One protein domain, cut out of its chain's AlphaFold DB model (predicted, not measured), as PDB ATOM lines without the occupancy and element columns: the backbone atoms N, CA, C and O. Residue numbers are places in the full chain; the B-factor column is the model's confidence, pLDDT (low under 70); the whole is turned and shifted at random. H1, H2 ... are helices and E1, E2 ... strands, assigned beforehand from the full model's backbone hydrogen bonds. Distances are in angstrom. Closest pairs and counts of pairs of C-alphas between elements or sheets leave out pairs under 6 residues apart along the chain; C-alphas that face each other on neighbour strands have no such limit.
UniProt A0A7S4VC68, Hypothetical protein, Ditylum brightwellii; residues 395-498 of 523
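Overview. This is residues 395 to 498 of the 523 residues of the protein "Hypothetical protein" of Ditylum brightwellii (UniProt A0A7S4VC68). Picture a flat, open bracket: a small three-stranded sheet, E1 E2 E3, stands at one end, and two long helices, H2 and H5, run away from that end much the same way but apart, with H4 in the space between them. H1 packs on H4 near the sheet's end, while residues 423 to 428, with H3 among them, stick out at the far end. The printed part has 104 residues with five named helices and three named strands, in the order H1 H2 H3 H4 E1 E2 E3 H5; the sheet's order is E1 E2 E3, all antiparallel, and the class is mostly helix. It is only just compact, close to loose, with a radius of gyration of the C-alphas of 15.1 A, and spans 43 by 37 by 20 A.

Along the chain. Start at the sheet: find C-alpha 461 at (-32.719, -50.799, 26.170), where E1, residues 461 to 464, begins. E2 is residues 470 to 474, 13.7 A long, and E3 is residues 477 to 480. From there go to H5, residues 483 to 497, which runs 22.2 A to C-alpha 497 at (-52.937, -47.149, 1.622). H4, residues 436 to 447, is 16.9 A long. H1 is residues 395 to 400, H2 is residues 405 to 421, 24.2 A from C-alpha 405 at (-21.680, -47.360, 14.493), and H3 is residues 424 to 427.

Arrangement. Look first at the meander E1 E2 E3, each strand the antiparallel neighbour of the one before. In the hairpin E1 and E2, at 152 degrees, N 463 and O 471 are 3.0 A apart, within hydrogen-bond range; in the hairpin E2 and E3, at 138 degrees, N 474 and O 477 are 3.0 A apart, also within range. H4 only grazes the sheet, with residues 440 to 447, and H5 only grazes it, with residues 483 to 486. H1 touches H4 at a steep tilt of 64 degrees, with C-alphas 395 and 441 closest at 4.9 A. Residues 405 to 412 of H2 touch residues 441 to 445 of H4, with C-alphas 409 and 445 closest at 7.0 A. H2 and H5 are apart. Every O i to N i+4 pair is within hydrogen-bond range in H1, H2 and H4, and 10 of 11 are in H5; H3 is too short for such a pair.

Size, cuts and confidence. The C-alphas of Leu 426 and Pro 466 are the two farthest apart, at 45.2 A. The printed part has no cut. The link from H4 to E1, residues 448 to 460, is long. The mean pLDDT of the printed part is 80.8; look for values under 70 at residues 423 to 429, residue 431 and residues 485 to 498.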
ATOM      1  N   ALA A 395     -31.346 -53.754  13.672       93.50
ATOM      2  CA  ALA A 395     -32.105 -53.666  14.911       93.50
ATOM      3  C   ALA A 395     -31.492 -54.529  16.017       93.50
ATOM      4  O   ALA A 395     -31.367 -54.069  17.151       93.50
ATOM      5  N   HIS A 396     -31.091 -55.764  15.714       93.19
ATOM      6  CA  HIS A 396     -30.501 -56.645  16.718       93.19
ATOM      7  C   HIS A 396     -29.070 -56.246  17.094       93.19
ATOM      8  O   HIS A 396     -28.729 -56.362  18.269       93.19
ATOM      9  N   MET A 397     -28.287 -55.656  16.184       92.25
ATOM     10  CA  MET A 397     -27.026 -54.988  16.538       92.25
ATOM     11  C   MET A 397     -27.249 -53.841  17.524       92.25
ATOM     12  O   MET A 397     -26.558 -53.743  18.536       92.25
ATOM     13  N   ALA A 398     -28.249 -52.992  17.252       91.56
ATOM     14  CA  ALA A 398     -28.604 -51.881  18.128       91.56
ATOM     15  C   ALA A 398     -28.974 -52.375  19.536       91.56
ATOM     16  O   ALA A 398     -28.551 -51.788  20.525       91.56
ATOM     17  N   ARG A 399     -29.718 -53.484  19.646       89.94
ATOM     18  CA  ARG A 399     -30.058 -54.108  20.939       89.94
ATOM     19  C   ARG A 399     -28.872 -54.776  21.620       89.94
ATOM     20  O   ARG A 399     -28.807 -54.800  22.845       89.94
ATOM     21  N   ALA A 400     -27.979 -55.367  20.838       89.50
ATOM     22  CA  ALA A 400     -26.830 -56.073  21.366       89.50
ATOM     23  C   ALA A 400     -25.813 -55.122  22.010       89.50
ATOM     24  O   ALA A 400     -25.258 -55.451  23.060       89.50
ATOM     25  N   GLY A 401     -25.597 -53.955  21.391       85.25
ATOM     26  CA  GLY A 401     -24.436 -53.114  21.675       85.25
ATOM     27  C   GLY A 401     -23.136 -53.788  21.222       85.25
ATOM     28  O   GLY A 401     -23.160 -54.842  20.591       85.25
ATOM     29  N   ALA A 402     -21.994 -53.176  21.528       87.25
ATOM     30  CA  ALA A 402     -20.650 -53.676  21.207       87.25
ATOM     31  C   ALA A 402     -20.291 -53.783  19.704       87.25
ATOM     32  O   ALA A 402     -19.159 -54.132  19.376       87.25
ATOM     33  N   TYR A 403     -21.197 -53.416  18.793       89.81
ATOM     34  CA  TYR A 403     -20.911 -53.215  17.366       89.81
ATOM     35  C   TYR A 403     -20.429 -51.794  17.097       89.81
ATOM     36  O   TYR A 403     -20.745 -50.878  17.858       89.81
ATOM     37  N   LYS A 404     -19.716 -51.567  15.993       93.44
ATOM     38  CA  LYS A 404     -19.341 -50.205  15.613       93.44
ATOM     39  C   LYS A 404     -20.530 -49.484  14.969       93.44
ATOM     40  O   LYS A 404     -21.332 -50.088  14.257       93.44
ATOM     41  N   ILE A 405     -20.645 -48.169  15.163       94.00
ATOM     42  CA  ILE A 405     -21.680 -47.360  14.493       94.00
ATOM     43  C   ILE A 405     -21.527 -47.414  12.966       94.00
ATOM     44  O   ILE A 405     -22.535 -47.348  12.262       94.00
ATOM     45  N   GLY A 406     -20.303 -47.592  12.451       93.44
ATOM     46  CA  GLY A 406     -20.048 -47.841  11.032       93.44
ATOM     47  C   GLY A 406     -20.760 -49.093  10.516       93.44
ATOM     48  O   GLY A 406     -21.398 -49.037   9.467       93.44
ATOM     49  N   ASP A 407     -20.757 -50.181  11.294       93.75
ATOM     50  CA  ASP A 407     -21.460 -51.422  10.948       93.75
ATOM     51  C   ASP A 407     -22.979 -51.182  10.903       93.75
ATOM     52  O   ASP A 407     -23.669 -51.630   9.987       93.75
ATOM     53  N   LEU A 408     -23.516 -50.423  11.872       94.94
ATOM     54  CA  LEU A 408     -24.945 -50.091  11.906       94.94
ATOM     55  C   LEU A 408     -25.337 -49.234  10.697       94.94
ATOM     56  O   LEU A 408     -26.364 -49.483  10.068       94.94
ATOM     57  N   ARG A 409     -24.518 -48.237  10.346       95.88
ATOM     58  CA  ARG A 409     -24.721 -47.395   9.157       95.88
ATOM     59  C   ARG A 409     -24.663 -48.222   7.876       95.88
ATOM     60  O   ARG A 409     -25.518 -48.039   7.014       95.88
ATOM     61  N   PHE A 410     -23.722 -49.157   7.774       96.00
ATOM     62  CA  PHE A 410     -23.636 -50.093   6.655       96.00
ATOM     63  C   PHE A 410     -24.911 -50.935   6.516       96.00
ATOM     64  O   PHE A 410     -25.471 -51.012   5.423       96.00
ATOM     65  N   ALA A 411     -25.416 -51.507   7.613       95.62
ATOM     66  CA  ALA A 411     -26.646 -52.297   7.595       95.62
ATOM     67  C   ALA A 411     -27.872 -51.456   7.186       95.62
ATOM     68  O   ALA A 411     -28.688 -51.896   6.378       95.62
ATOM     69  N   ILE A 412     -27.974 -50.221   7.692       95.56
ATOM     70  CA  ILE A 412     -29.027 -49.262   7.319       95.56
ATOM     71  C   ILE A 412     -28.964 -48.926   5.824       95.56
ATOM     72  O   ILE A 412     -29.989 -48.962   5.144       95.56
ATOM     73  N   ASN A 413     -27.774 -48.615   5.304       95.19
ATOM     74  CA  ASN A 413     -27.583 -48.299   3.890       95.19
ATOM     75  C   ASN A 413     -27.913 -49.506   3.007       95.19
ATOM     76  O   ASN A 413     -28.649 -49.360   2.041       95.19
ATOM     77  N   SER A 414     -27.483 -50.706   3.402       95.00
ATOM     78  CA  SER A 414     -27.803 -51.949   2.690       95.00
ATOM     79  C   SER A 414     -29.313 -52.211   2.638       95.00
ATOM     80  O   SER A 414     -29.834 -52.639   1.609       95.00
ATOM     81  N   ALA A 415     -30.046 -51.896   3.713       92.00
ATOM     82  CA  ALA A 415     -31.505 -51.988   3.725       92.00
ATOM     83  C   ALA A 415     -32.167 -50.970   2.777       92.00
ATOM     84  O   ALA A 415     -33.156 -51.292   2.115       92.00
ATOM     85  N   TYR A 416     -31.640 -49.744   2.702       90.81
ATOM     86  CA  TYR A 416     -32.116 -48.740   1.748       90.81
ATOM     87  C   TYR A 416     -31.821 -49.137   0.301       90.81
ATOM     88  O   TYR A 416     -32.720 -49.042  -0.533       90.81
ATOM     89  N   ASP A 417     -30.613 -49.619   0.018       90.44
ATOM     90  CA  ASP A 417     -30.203 -50.064  -1.313       90.44
ATOM     91  C   ASP A 417     -31.065 -51.241  -1.790       90.44
ATOM     92  O   ASP A 417     -31.560 -51.221  -2.916       90.44
ATOM     93  N   ALA A 418     -31.327 -52.230  -0.927       86.12
ATOM     94  CA  ALA A 418     -32.228 -53.344  -1.239       86.12
ATOM     95  C   ALA A 418     -33.655 -52.860  -1.557       86.12
ATOM     96  O   ALA A 418     -34.260 -53.271  -2.548       86.12
ATOM     97  N   SER A 419     -34.175 -51.908  -0.774       84.19
ATOM     98  CA  SER A 419     -35.500 -51.322  -1.015       84.19
ATOM     99  C   SER A 419     -35.582 -50.563  -2.345       84.19
ATOM    100  O   SER A 419     -36.639 -50.545  -2.972       84.19
ATOM    101  N   GLN A 420     -34.479 -49.956  -2.796       84.00
ATOM    102  CA  GLN A 420     -34.402 -49.274  -4.092       84.00
ATOM    103  C   GLN A 420     -34.257 -50.240  -5.271       84.00
ATOM    104  O   GLN A 420     -34.759 -49.946  -6.354       84.00
ATOM    105  N   LYS A 421     -33.569 -51.371  -5.078       79.12
ATOM    106  CA  LYS A 421     -33.400 -52.413  -6.103       79.12
ATOM    107  C   LYS A 421     -34.672 -53.229  -6.332       79.12
ATOM    108  O   LYS A 421     -34.844 -53.786  -7.412       79.12
ATOM    109  N   ARG A 422     -35.567 -53.286  -5.342       71.56
ATOM    110  CA  ARG A 422     -36.865 -53.952  -5.459       71.56
ATOM    111  C   ARG A 422     -37.722 -53.301  -6.546       71.56
ATOM    112  O   ARG A 422     -38.004 -52.105  -6.507       71.56
ATOM    113  N   ASP A 423     -38.232 -54.126  -7.456       66.19
ATOM    114  CA  ASP A 423     -39.154 -53.686  -8.500       66.19
ATOM    115  C   ASP A 423     -40.529 -53.319  -7.902       66.19
ATOM    116  O   ASP A 423     -41.388 -54.165  -7.632       66.19
ATOM    117  N   ALA A 424     -40.731 -52.027  -7.644       65.12
ATOM    118  CA  ALA A 424     -41.974 -51.514  -7.079       65.12
ATOM    119  C   ALA A 424     -43.164 -51.611  -8.051       65.12
ATOM    120  O   ALA A 424     -44.308 -51.606  -7.591       65.12
ATOM    121  N   GLU A 425     -42.921 -51.714  -9.362       60.38
ATOM    122  CA  GLU A 425     -43.977 -51.904 -10.362       60.38
ATOM    123  C   GLU A 425     -44.534 -53.330 -10.288       60.38
ATOM    124  O   GLU A 425     -45.750 -53.520 -10.319       60.38
ATOM    125  N   LEU A 426     -43.661 -54.326 -10.105       50.06
ATOM    126  CA  LEU A 426     -44.053 -55.733  -9.977       50.06
ATOM    127  C   LEU A 426     -44.610 -56.089  -8.593       50.06
ATOM    128  O   LEU A 426     -45.538 -56.893  -8.490       50.06
ATOM    129  N   PHE A 427     -44.045 -55.524  -7.524       55.12
ATOM    130  CA  PHE A 427     -44.335 -55.962  -6.151       55.12
ATOM    131  C   PHE A 427     -45.123 -54.944  -5.315       55.12
ATOM    132  O   PHE A 427     -45.476 -55.241  -4.170       55.12
ATOM    133  N   GLY A 428     -45.410 -53.758  -5.854       62.50
ATOM    134  CA  GLY A 428     -46.101 -52.678  -5.147       62.50
ATOM    135  C   GLY A 428     -45.190 -51.885  -4.195       62.50
ATOM    136  O   GLY A 428     -43.963 -52.011  -4.239       62.50
ATOM    137  N   PRO A 429     -45.745 -51.050  -3.298       69.06
ATOM    138  CA  PRO A 429     -44.948 -50.230  -2.382       69.06
ATOM    139  C   PRO A 429     -44.142 -51.082  -1.394       69.06
ATOM    140  O   PRO A 429     -44.483 -52.232  -1.132       69.06
ATOM    141  N   GLU A 430     -43.069 -50.503  -0.850       70.50
ATOM    142  CA  GLU A 430     -42.189 -51.156   0.126       70.50
ATOM    143  C   GLU A 430     -42.974 -51.591   1.382       70.50
ATOM    144  O   GLU A 430     -43.423 -50.718   2.138       70.50
ATOM    145  N   PRO A 431     -43.138 -52.906   1.638       69.69
ATOM    146  CA  PRO A 431     -43.950 -53.389   2.755       69.69
ATOM    147  C   PRO A 431     -43.296 -53.124   4.115       69.69
ATOM    148  O   PRO A 431     -43.992 -53.050   5.129       69.69
ATOM    149  N   TRP A 432     -41.971 -52.949   4.155       73.94
ATOM    150  CA  TRP A 432     -41.208 -52.854   5.402       73.94
ATOM    151  C   TRP A 432     -40.941 -51.420   5.865       73.94
ATOM    152  O   TRP A 432     -40.307 -51.204   6.905       73.94
ATOM    153  N   LYS A 433     -41.438 -50.429   5.119       76.81
ATOM    154  CA  LYS A 433     -41.318 -49.017   5.479       76.81
ATOM    155  C   LYS A 433     -42.071 -48.738   6.782       76.81
ATOM    156  O   LYS A 433     -43.259 -49.018   6.906       76.81
ATOM    157  N   GLY A 434     -41.375 -48.153   7.750       76.12
ATOM    158  CA  GLY A 434     -41.900 -47.894   9.090       76.12
ATOM    159  C   GLY A 434     -41.950 -49.137   9.984       76.12
ATOM    160  O   GLY A 434     -42.658 -49.127  10.991       76.12
ATOM    161  N   SER A 435     -41.228 -50.210   9.642       82.19
ATOM    162  CA  SER A 435     -41.139 -51.398  10.498       82.19
ATOM    163  C   SER A 435     -40.472 -51.095  11.844       82.19
ATOM    164  O   SER A 435     -39.662 -50.174  11.982       82.19
ATOM    165  N   THR A 436     -40.771 -51.923  12.851       82.62
ATOM    166  CA  THR A 436     -40.179 -51.802  14.193       82.62
ATOM    167  C   THR A 436     -38.658 -51.860  14.133       82.62
ATOM    168  O   THR A 436     -37.982 -51.087  14.810       82.62
ATOM    169  N   PHE A 437     -38.124 -52.759  13.305       88.44
ATOM    170  CA  PHE A 437     -36.691 -52.919  13.110       88.44
ATOM    171  C   PHE A 437     -36.054 -51.663  12.515       88.44
ATOM    172  O   PHE A 437     -35.089 -51.145  13.079       88.44
ATOM    173  N   GLN A 438     -36.655 -51.104  11.459       89.44
ATOM    174  CA  GLN A 438     -36.193 -49.848  10.875       89.44
ATOM    175  C   GLN A 438     -36.155 -48.722  11.910       89.44
ATOM    176  O   GLN A 438     -35.166 -47.998  12.010       89.44
ATOM    177  N   MET A 439     -37.214 -48.567  12.703       87.06
ATOM    178  CA  MET A 439     -37.288 -47.483  13.680       87.06
ATOM    179  C   MET A 439     -36.241 -47.616  14.790       87.06
ATOM    180  O   MET A 439     -35.635 -46.612  15.159       87.06
ATOM    181  N   GLN A 440     -36.009 -48.828  15.300       89.38
ATOM    182  CA  GLN A 440     -34.995 -49.081  16.329       89.38
ATOM    183  C   GLN A 440     -33.597 -48.691  15.842       89.38
ATOM    184  O   GLN A 440     -32.916 -47.906  16.502       89.38
ATOM    185  N   ALA A 441     -33.212 -49.173  14.657       91.75
ATOM    186  CA  ALA A 441     -31.917 -48.871  14.056       91.75
ATOM    187  C   ALA A 441     -31.752 -47.367  13.775       91.75
ATOM    188  O   ALA A 441     -30.750 -46.760  14.153       91.75
ATOM    189  N   MET A 442     -32.764 -46.739  13.168       92.06
ATOM    190  CA  MET A 442     -32.703 -45.329  12.773       92.06
ATOM    191  C   MET A 442     -32.671 -44.369  13.966       92.06
ATOM    192  O   MET A 442     -31.996 -43.344  13.892       92.06
ATOM    193  N   ILE A 443     -33.393 -44.656  15.056       91.12
ATOM    194  CA  ILE A 443     -33.367 -43.817  16.265       91.12
ATOM    195  C   ILE A 443     -31.965 -43.825  16.882       91.12
ATOM    196  O   ILE A 443     -31.431 -42.755  17.177       91.12
ATOM    197  N   LEU A 444     -31.352 -45.007  17.017       91.38
ATOM    198  CA  LEU A 444     -30.010 -45.129  17.582       91.38
ATOM    199  C   LEU A 444     -28.955 -44.473  16.676       91.38
ATOM    200  O   LEU A 444     -28.146 -43.676  17.146       91.38
ATOM    201  N   ALA A 445     -29.013 -44.728  15.365       92.75
ATOM    202  CA  ALA A 445     -28.080 -44.142  14.403       92.75
ATOM    203  C   ALA A 445     -28.160 -42.606  14.350       92.75
ATOM    204  O   ALA A 445     -27.140 -41.938  14.191       92.75
ATOM    205  N   ARG A 446     -29.361 -42.030  14.512       92.44
ATOM    206  CA  ARG A 446     -29.550 -40.572  14.595       92.44
ATOM    207  C   ARG A 446     -28.971 -39.989  15.878       92.44
ATOM    208  O   ARG A 446     -28.363 -38.921  15.820       92.44
ATOM    209  N   HIS A 447     -29.156 -40.674  17.006       93.19
ATOM    210  CA  HIS A 447     -28.633 -40.231  18.296       93.19
ATOM    211  C   HIS A 447     -27.101 -40.121  18.279       93.19
ATOM    212  O   HIS A 447     -26.563 -39.130  18.759       93.19
ATOM    213  N   PHE A 448     -26.420 -41.067  17.626       93.00
ATOM    214  CA  PHE A 448     -24.962 -41.081  17.452       93.00
ATOM    215  C   PHE A 448     -24.508 -40.613  16.056       93.00
ATOM    216  O   PHE A 448     -23.517 -41.101  15.505       93.00
ATOM    217  N   SER A 449     -25.238 -39.681  15.440       92.69
ATOM    218  CA  SER A 449     -24.913 -39.175  14.095       92.69
ATOM    219  C   SER A 449     -23.599 -38.383  14.041       92.69
ATOM    220  O   SER A 449     -22.946 -38.360  13.003       92.69
ATOM    221  N   ASP A 450     -23.176 -37.796  15.163       93.88
ATOM    222  CA  ASP A 450     -21.919 -37.056  15.329       93.88
ATOM    223  C   ASP A 450     -20.690 -37.965  15.514       93.88
ATOM    224  O   ASP A 450     -19.551 -37.504  15.413       93.88
ATOM    225  N   LYS A 451     -20.898 -39.255  15.802       95.56
ATOM    226  CA  LYS A 451     -19.813 -40.202  16.077       95.56
ATOM    227  C   LYS A 451     -19.158 -40.712  14.794       95.56
ATOM    228  O   LYS A 451     -19.803 -40.866  13.753       95.56
ATOM    229  N   ARG A 452     -17.855 -40.988  14.886       95.12
ATOM    230  CA  ARG A 452     -17.073 -41.653  13.833       95.12
ATOM    231  C   ARG A 452     -17.420 -43.134  13.757       95.12
ATOM    232  O   ARG A 452     -17.877 -43.699  14.742       95.12
ATOM    233  N   ASP A 453     -17.174 -43.744  12.601       93.75
ATOM    234  CA  ASP A 453     -17.562 -45.127  12.306       93.75
ATOM    235  C   ASP A 453     -16.932 -46.177  13.227       93.75
ATOM    236  O   ASP A 453     -17.478 -47.266  13.333       93.75
ATOM    237  N   ASP A 454     -15.837 -45.864  13.918       93.88
ATOM    238  CA  ASP A 454     -15.165 -46.723  14.896       93.88
ATOM    239  C   ASP A 454     -15.781 -46.677  16.306       93.88
ATOM    240  O   ASP A 454     -15.408 -47.485  17.158       93.88
ATOM    241  N   PHE A 455     -16.730 -45.772  16.560       93.88
ATOM    242  CA  PHE A 455     -17.424 -45.677  17.843       93.88
ATOM    243  C   PHE A 455     -18.220 -46.951  18.134       93.88
ATOM    244  O   PHE A 455     -19.050 -47.373  17.329       93.88
ATOM    245  N   VAL A 456     -17.991 -47.537  19.309       92.31
ATOM    246  CA  VAL A 456     -18.669 -48.754  19.763       92.31
ATOM    247  C   VAL A 456     -20.018 -48.393  20.379       92.31
ATOM    248  O   VAL A 456     -20.094 -47.585  21.301       92.31
ATOM    249  N   LEU A 457     -21.082 -49.001  19.866       89.75
ATOM    250  CA  LEU A 457     -22.454 -48.735  20.266       89.75
ATOM    251  C   LEU A 457     -22.749 -49.255  21.680       89.75
ATOM    252  O   LEU A 457     -22.476 -50.425  21.972       89.75
ATOM    253  N   PRO A 458     -23.398 -48.448  22.532       90.19
ATOM    254  CA  PRO A 458     -24.058 -48.959  23.723       90.19
ATOM    255  C   PRO A 458     -25.310 -49.771  23.334       90.19
ATOM    256  O   PRO A 458     -25.877 -49.553  22.257       90.19
ATOM    257  N   PRO A 459     -25.769 -50.698  24.192       89.06
ATOM    258  CA  PRO A 459     -26.989 -51.452  23.935       89.06
ATOM    259  C   PRO A 459     -28.232 -50.551  23.996       89.06
ATOM    260  O   PRO A 459     -28.352 -49.673  24.854       89.06
ATOM    261  N   LEU A 460     -29.179 -50.797  23.090       90.19
ATOM    262  CA  LEU A 460     -30.507 -50.190  23.097       90.19
ATOM    263  C   LEU A 460     -31.420 -50.938  24.079       90.19
ATOM    264  O   LEU A 460     -31.746 -52.110  23.875       90.19
ATOM    265  N   GLU A 461     -31.889 -50.237  25.106       89.25
ATOM    266  CA  GLU A 461     -32.719 -50.799  26.170       89.25
ATOM    267  C   GLU A 461     -34.197 -50.423  26.012       89.25
ATOM    268  O   GLU A 461     -34.552 -49.328  25.564       89.25
ATOM    269  N   PHE A 462     -35.074 -51.338  26.435       86.56
ATOM    270  CA  PHE A 462     -36.522 -51.151  26.434       86.56
ATOM    271  C   PHE A 462     -37.041 -51.193  27.863       86.56
ATOM    272  O   PHE A 462     -36.821 -52.171  28.576       86.56
ATOM    273  N   SER A 463     -37.809 -50.181  28.256       86.31
ATOM    274  CA  SER A 463     -38.488 -50.177  29.551       86.31
ATOM    275  C   SER A 463     -39.964 -49.859  29.390       86.31
ATOM    276  O   SER A 463     -40.345 -48.939  28.660       86.31
ATOM    277  N   ARG A 464     -40.814 -50.640  30.065       83.50
ATOM    278  CA  ARG A 464     -42.246 -50.345  30.150       83.50
ATOM    279  C   ARG A 464     -42.474 -49.260  31.188       83.50
ATOM    280  O   ARG A 464     -42.074 -49.386  32.341       83.50
ATOM    281  N   ARG A 465     -43.165 -48.211  30.771       81.19
ATOM    282  CA  ARG A 465     -43.571 -47.101  31.621       81.19
ATOM    283  C   ARG A 465     -44.833 -47.466  32.418       81.19
ATOM    284  O   ARG A 465     -45.574 -48.365  32.015       81.19
ATOM    285  N   PRO A 466     -45.122 -46.751  33.524       82.81
ATOM    286  CA  PRO A 466     -46.325 -46.983  34.331       82.81
ATOM    287  C   PRO A 466     -47.642 -46.835  33.554       82.81
ATOM    288  O   PRO A 466     -48.635 -47.463  33.898       82.81
ATOM    289  N   ASP A 467     -47.644 -46.026  32.490       79.44
ATOM    290  CA  ASP A 467     -48.785 -45.827  31.587       79.44
ATOM    291  C   ASP A 467     -48.938 -46.949  30.536       79.44
ATOM    292  O   ASP A 467     -49.792 -46.864  29.652       79.44
ATOM    293  N   GLY A 468     -48.108 -47.994  30.613       77.12
ATOM    294  CA  GLY A 468     -48.089 -49.124  29.688       77.12
ATOM    295  C   GLY A 468     -47.337 -48.869  28.381       77.12
ATOM    296  O   GLY A 468     -47.189 -49.813  27.602       77.12
ATOM    297  N   SER A 469     -46.845 -47.646  28.141       81.19
ATOM    298  CA  SER A 469     -46.044 -47.327  26.954       81.19
ATOM    299  C   SER A 469     -44.617 -47.869  27.061       81.19
ATOM    300  O   SER A 469     -44.100 -48.139  28.146       81.19
ATOM    301  N   LEU A 470     -43.968 -48.058  25.919       83.56
ATOM    302  CA  LEU A 470     -42.601 -48.538  25.796       83.56
ATOM    303  C   LEU A 470     -41.670 -47.353  25.543       83.56
ATOM    304  O   LEU A 470     -41.827 -46.624  24.559       83.56
ATOM    305  N   ALA A 471     -40.688 -47.177  26.420       86.56
ATOM    306  CA  ALA A 471     -39.614 -46.215  26.240       86.56
ATOM    307  C   ALA A 471     -38.323 -46.899  25.784       86.56
ATOM    308  O   ALA A 471     -38.048 -48.045  26.148       86.56
ATOM    309  N   LEU A 472     -37.561 -46.167  24.975       88.94
ATOM    310  CA  LEU A 472     -36.257 -46.557  24.451       88.94
ATOM    311  C   LEU A 472     -35.159 -45.750  25.126       88.94
ATOM    312  O   LEU A 472     -35.287 -44.526  25.228       88.94
ATOM    313  N   PHE A 473     -34.073 -46.424  25.493       89.94
ATOM    314  CA  PHE A 473     -32.917 -45.810  26.131       89.94
ATOM    315  C   PHE A 473     -31.612 -46.250  25.471       89.94
ATOM    316  O   PHE A 473     -31.506 -47.376  24.991       89.94
ATOM    317  N   ALA A 474     -30.616 -45.370  25.499       88.69
ATOM    318  CA  ALA A 474     -29.211 -45.712  25.296       88.69
ATOM    319  C   ALA A 474     -28.383 -44.923  26.317       88.69
ATOM    320  O   ALA A 474     -28.622 -43.733  26.504       88.69
ATOM    321  N   GLU A 475     -27.464 -45.592  27.021       86.12
ATOM    322  CA  GLU A 475     -26.626 -44.978  28.075       86.12
ATOM    323  C   GLU A 475     -27.440 -44.230  29.152       86.12
ATOM    324  O   GLU A 475     -27.059 -43.164  29.632       86.12
ATOM    325  N   GLY A 476     -28.616 -44.757  29.506       82.00
ATOM    326  CA  GLY A 476     -29.530 -44.115  30.457       82.00
ATOM    327  C   GLY A 476     -30.224 -42.849  29.933       82.00
ATOM    328  O   GLY A 476     -31.059 -42.281  30.638       82.00
ATOM    329  N   GLN A 477     -29.948 -42.414  28.699       87.25
ATOM    330  CA  GLN A 477     -30.661 -41.322  28.042       87.25
ATOM    331  C   GLN A 477     -31.908 -41.839  27.335       87.25
ATOM    332  O   GLN A 477     -31.882 -42.853  26.642       87.25
ATOM    333  N   VAL A 478     -33.012 -41.108  27.480       87.50
ATOM    334  CA  VAL A 478     -34.268 -41.425  26.799       87.50
ATOM    335  C   VAL A 478     -34.158 -41.046  25.323       87.50
ATOM    336  O   VAL A 478     -34.069 -39.866  24.987       87.50
ATOM    337  N   LEU A 479     -34.265 -42.033  24.437       86.69
ATOM    338  CA  LEU A 479     -34.329 -41.816  22.989       86.69
ATOM    339  C   LEU A 479     -35.769 -41.636  22.490       86.69
ATOM    340  O   LEU A 479     -36.020 -40.894  21.543       86.69
ATOM    341  N   SER A 480     -36.734 -42.320  23.113       86.00
ATOM    342  CA  SER A 480     -38.162 -42.176  22.806       86.00
ATOM    343  C   SER A 480     -39.024 -42.543  24.010       86.00
ATOM    344  O   SER A 480     -38.811 -43.580  24.627       86.00
ATOM    345  N   MET A 481     -40.024 -41.712  24.320       82.62
ATOM    346  CA  MET A 481     -40.915 -41.894  25.479       82.62
ATOM    347  C   MET A 481     -42.173 -42.727  25.201       82.62
ATOM    348  O   MET A 481     -42.826 -43.154  26.149       82.62
ATOM    349  N   ASN A 482     -42.559 -42.894  23.933       81.56
ATOM    350  CA  ASN A 482     -43.811 -43.547  23.519       81.56
ATOM    351  C   ASN A 482     -43.599 -44.338  22.217       81.56
ATOM    352  O   ASN A 482     -44.267 -44.092  21.205       81.56
ATOM    353  N   PHE A 483     -42.620 -45.238  22.210       80.56
ATOM    354  CA  PHE A 483     -42.183 -45.951  21.010       80.56
ATOM    355  C   PHE A 483     -43.321 -46.752  20.355       80.56
ATOM    356  O   PHE A 483     -43.526 -46.713  19.148       80.56
ATOM    357  N   ASP A 484     -44.156 -47.392  21.153       73.56
ATOM    358  CA  ASP A 484     -45.337 -48.147  20.740       73.56
ATOM    359  C   ASP A 484     -46.475 -47.275  20.167       73.56
ATOM    360  O   ASP A 484     -47.205 -47.735  19.284       73.56
ATOM    361  N   ARG A 485     -46.617 -46.001  20.567       67.25
ATOM    362  CA  ARG A 485     -47.532 -45.068  19.866       67.25
ATOM    363  C   ARG A 485     -47.004 -44.709  18.480       67.25
ATOM    364  O   ARG A 485     -47.793 -44.647  17.539       67.25
ATOM    365  N   PHE A 486     -45.690 -44.527  18.368       61.84
ATOM    366  CA  PHE A 486     -45.002 -44.256  17.107       61.84
ATOM    367  C   PHE A 486     -45.142 -45.439  16.124       61.84
ATOM    368  O   PHE A 486     -45.441 -45.234  14.947       61.84
ATOM    369  N   MET A 487     -45.094 -46.677  16.635       60.97
ATOM    370  CA  MET A 487     -45.399 -47.896  15.872       60.97
ATOM    371  C   MET A 487     -46.840 -47.920  15.330       60.97
ATOM    372  O   MET A 487     -47.072 -48.192  14.151       60.97
ATOM    373  N   ARG A 488     -47.838 -47.608  16.172       56.38
ATOM    374  CA  ARG A 488     -49.265 -47.669  15.790       56.38
ATOM    375  C   ARG A 488     -49.670 -46.598  14.771       56.38
ATOM    376  O   ARG A 488     -50.588 -46.845  13.985       56.38
ATOM    377  N   SER A 489     -49.042 -45.419  14.782       53.88
ATOM    378  CA  SER A 489     -49.331 -44.357  13.805       53.88
ATOM    379  C   SER A 489     -48.919 -44.738  12.384       53.88
ATOM    380  O   SER A 489     -49.681 -44.479  11.454       53.88
ATOM    381  N   GLU A 490     -47.783 -45.419  12.219       47.28
ATOM    382  CA  GLU A 490     -47.306 -45.871  10.906       47.28
ATOM    383  C   GLU A 490     -48.101 -47.088  10.404       47.28
ATOM    384  O   GLU A 490     -48.551 -47.087   9.257       47.28
ATOM    385  N   SER A 491     -48.450 -48.053  11.271       45.03
ATOM    386  CA  SER A 491     -49.329 -49.174  10.880       45.03
ATOM    387  C   SER A 491     -50.726 -48.719  10.427       45.03
ATOM    388  O   SER A 491     -51.297 -49.290   9.495       45.03
ATOM    389  N   LYS A 492     -51.298 -47.675  11.050       44.16
ATOM    390  CA  LYS A 492     -52.573 -47.076  10.602       44.16
ATOM    391  C   LYS A 492     -52.440 -46.359   9.256       44.16
ATOM    392  O   LYS A 492     -53.404 -46.342   8.494       44.16
ATOM    393  N   ARG A 493     -51.270 -45.788   8.956       44.09
ATOM    394  CA  ARG A 493     -50.966 -45.125   7.679       44.09
ATOM    395  C   ARG A 493     -50.825 -46.146   6.546       44.09
ATOM    396  O   ARG A 493     -51.457 -45.968   5.510       44.09
ATOM    397  N   ALA A 494     -50.130 -47.258   6.800       43.16
ATOM    398  CA  ALA A 494     -50.001 -48.388   5.877       43.16
ATOM    399  C   ALA A 494     -51.357 -49.058   5.570       43.16
ATOM    400  O   ALA A 494     -51.712 -49.245   4.408       43.16
ATOM    401  N   LYS A 495     -52.192 -49.311   6.594       42.72
ATOM    402  CA  LYS A 495     -53.558 -49.850   6.403       42.72
ATOM    403  C   LYS A 495     -54.477 -48.932   5.588       42.72
ATOM    404  O   LYS A 495     -55.399 -49.418   4.942       42.72
ATOM    405  N   LYS A 496     -54.252 -47.612   5.609       41.19
ATOM    406  CA  LYS A 496     -55.041 -46.648   4.826       41.19
ATOM    407  C   LYS A 496     -54.650 -46.635   3.342       41.19
ATOM    408  O   LYS A 496     -55.488 -46.273   2.525       41.19
ATOM    409  N   MET A 497     -53.422 -47.042   3.006       39.62
ATOM    410  CA  MET A 497     -52.937 -47.149   1.622       39.62
ATOM    411  C   MET A 497     -53.284 -48.497   0.966       39.62
ATOM    412  O   MET A 497     -53.499 -48.531  -0.237       39.62
ATOM    413  N   ASN A 498     -53.459 -49.573   1.745       36.44
ATOM    414  CA  ASN A 498     -53.845 -50.904   1.241       36.44
ATOM    415  C   ASN A 498     -55.363 -51.125   1.078       36.44
ATOM    416  O   ASN A 498     -55.801 -52.251   0.867       36.44
TER     417      ASN A 498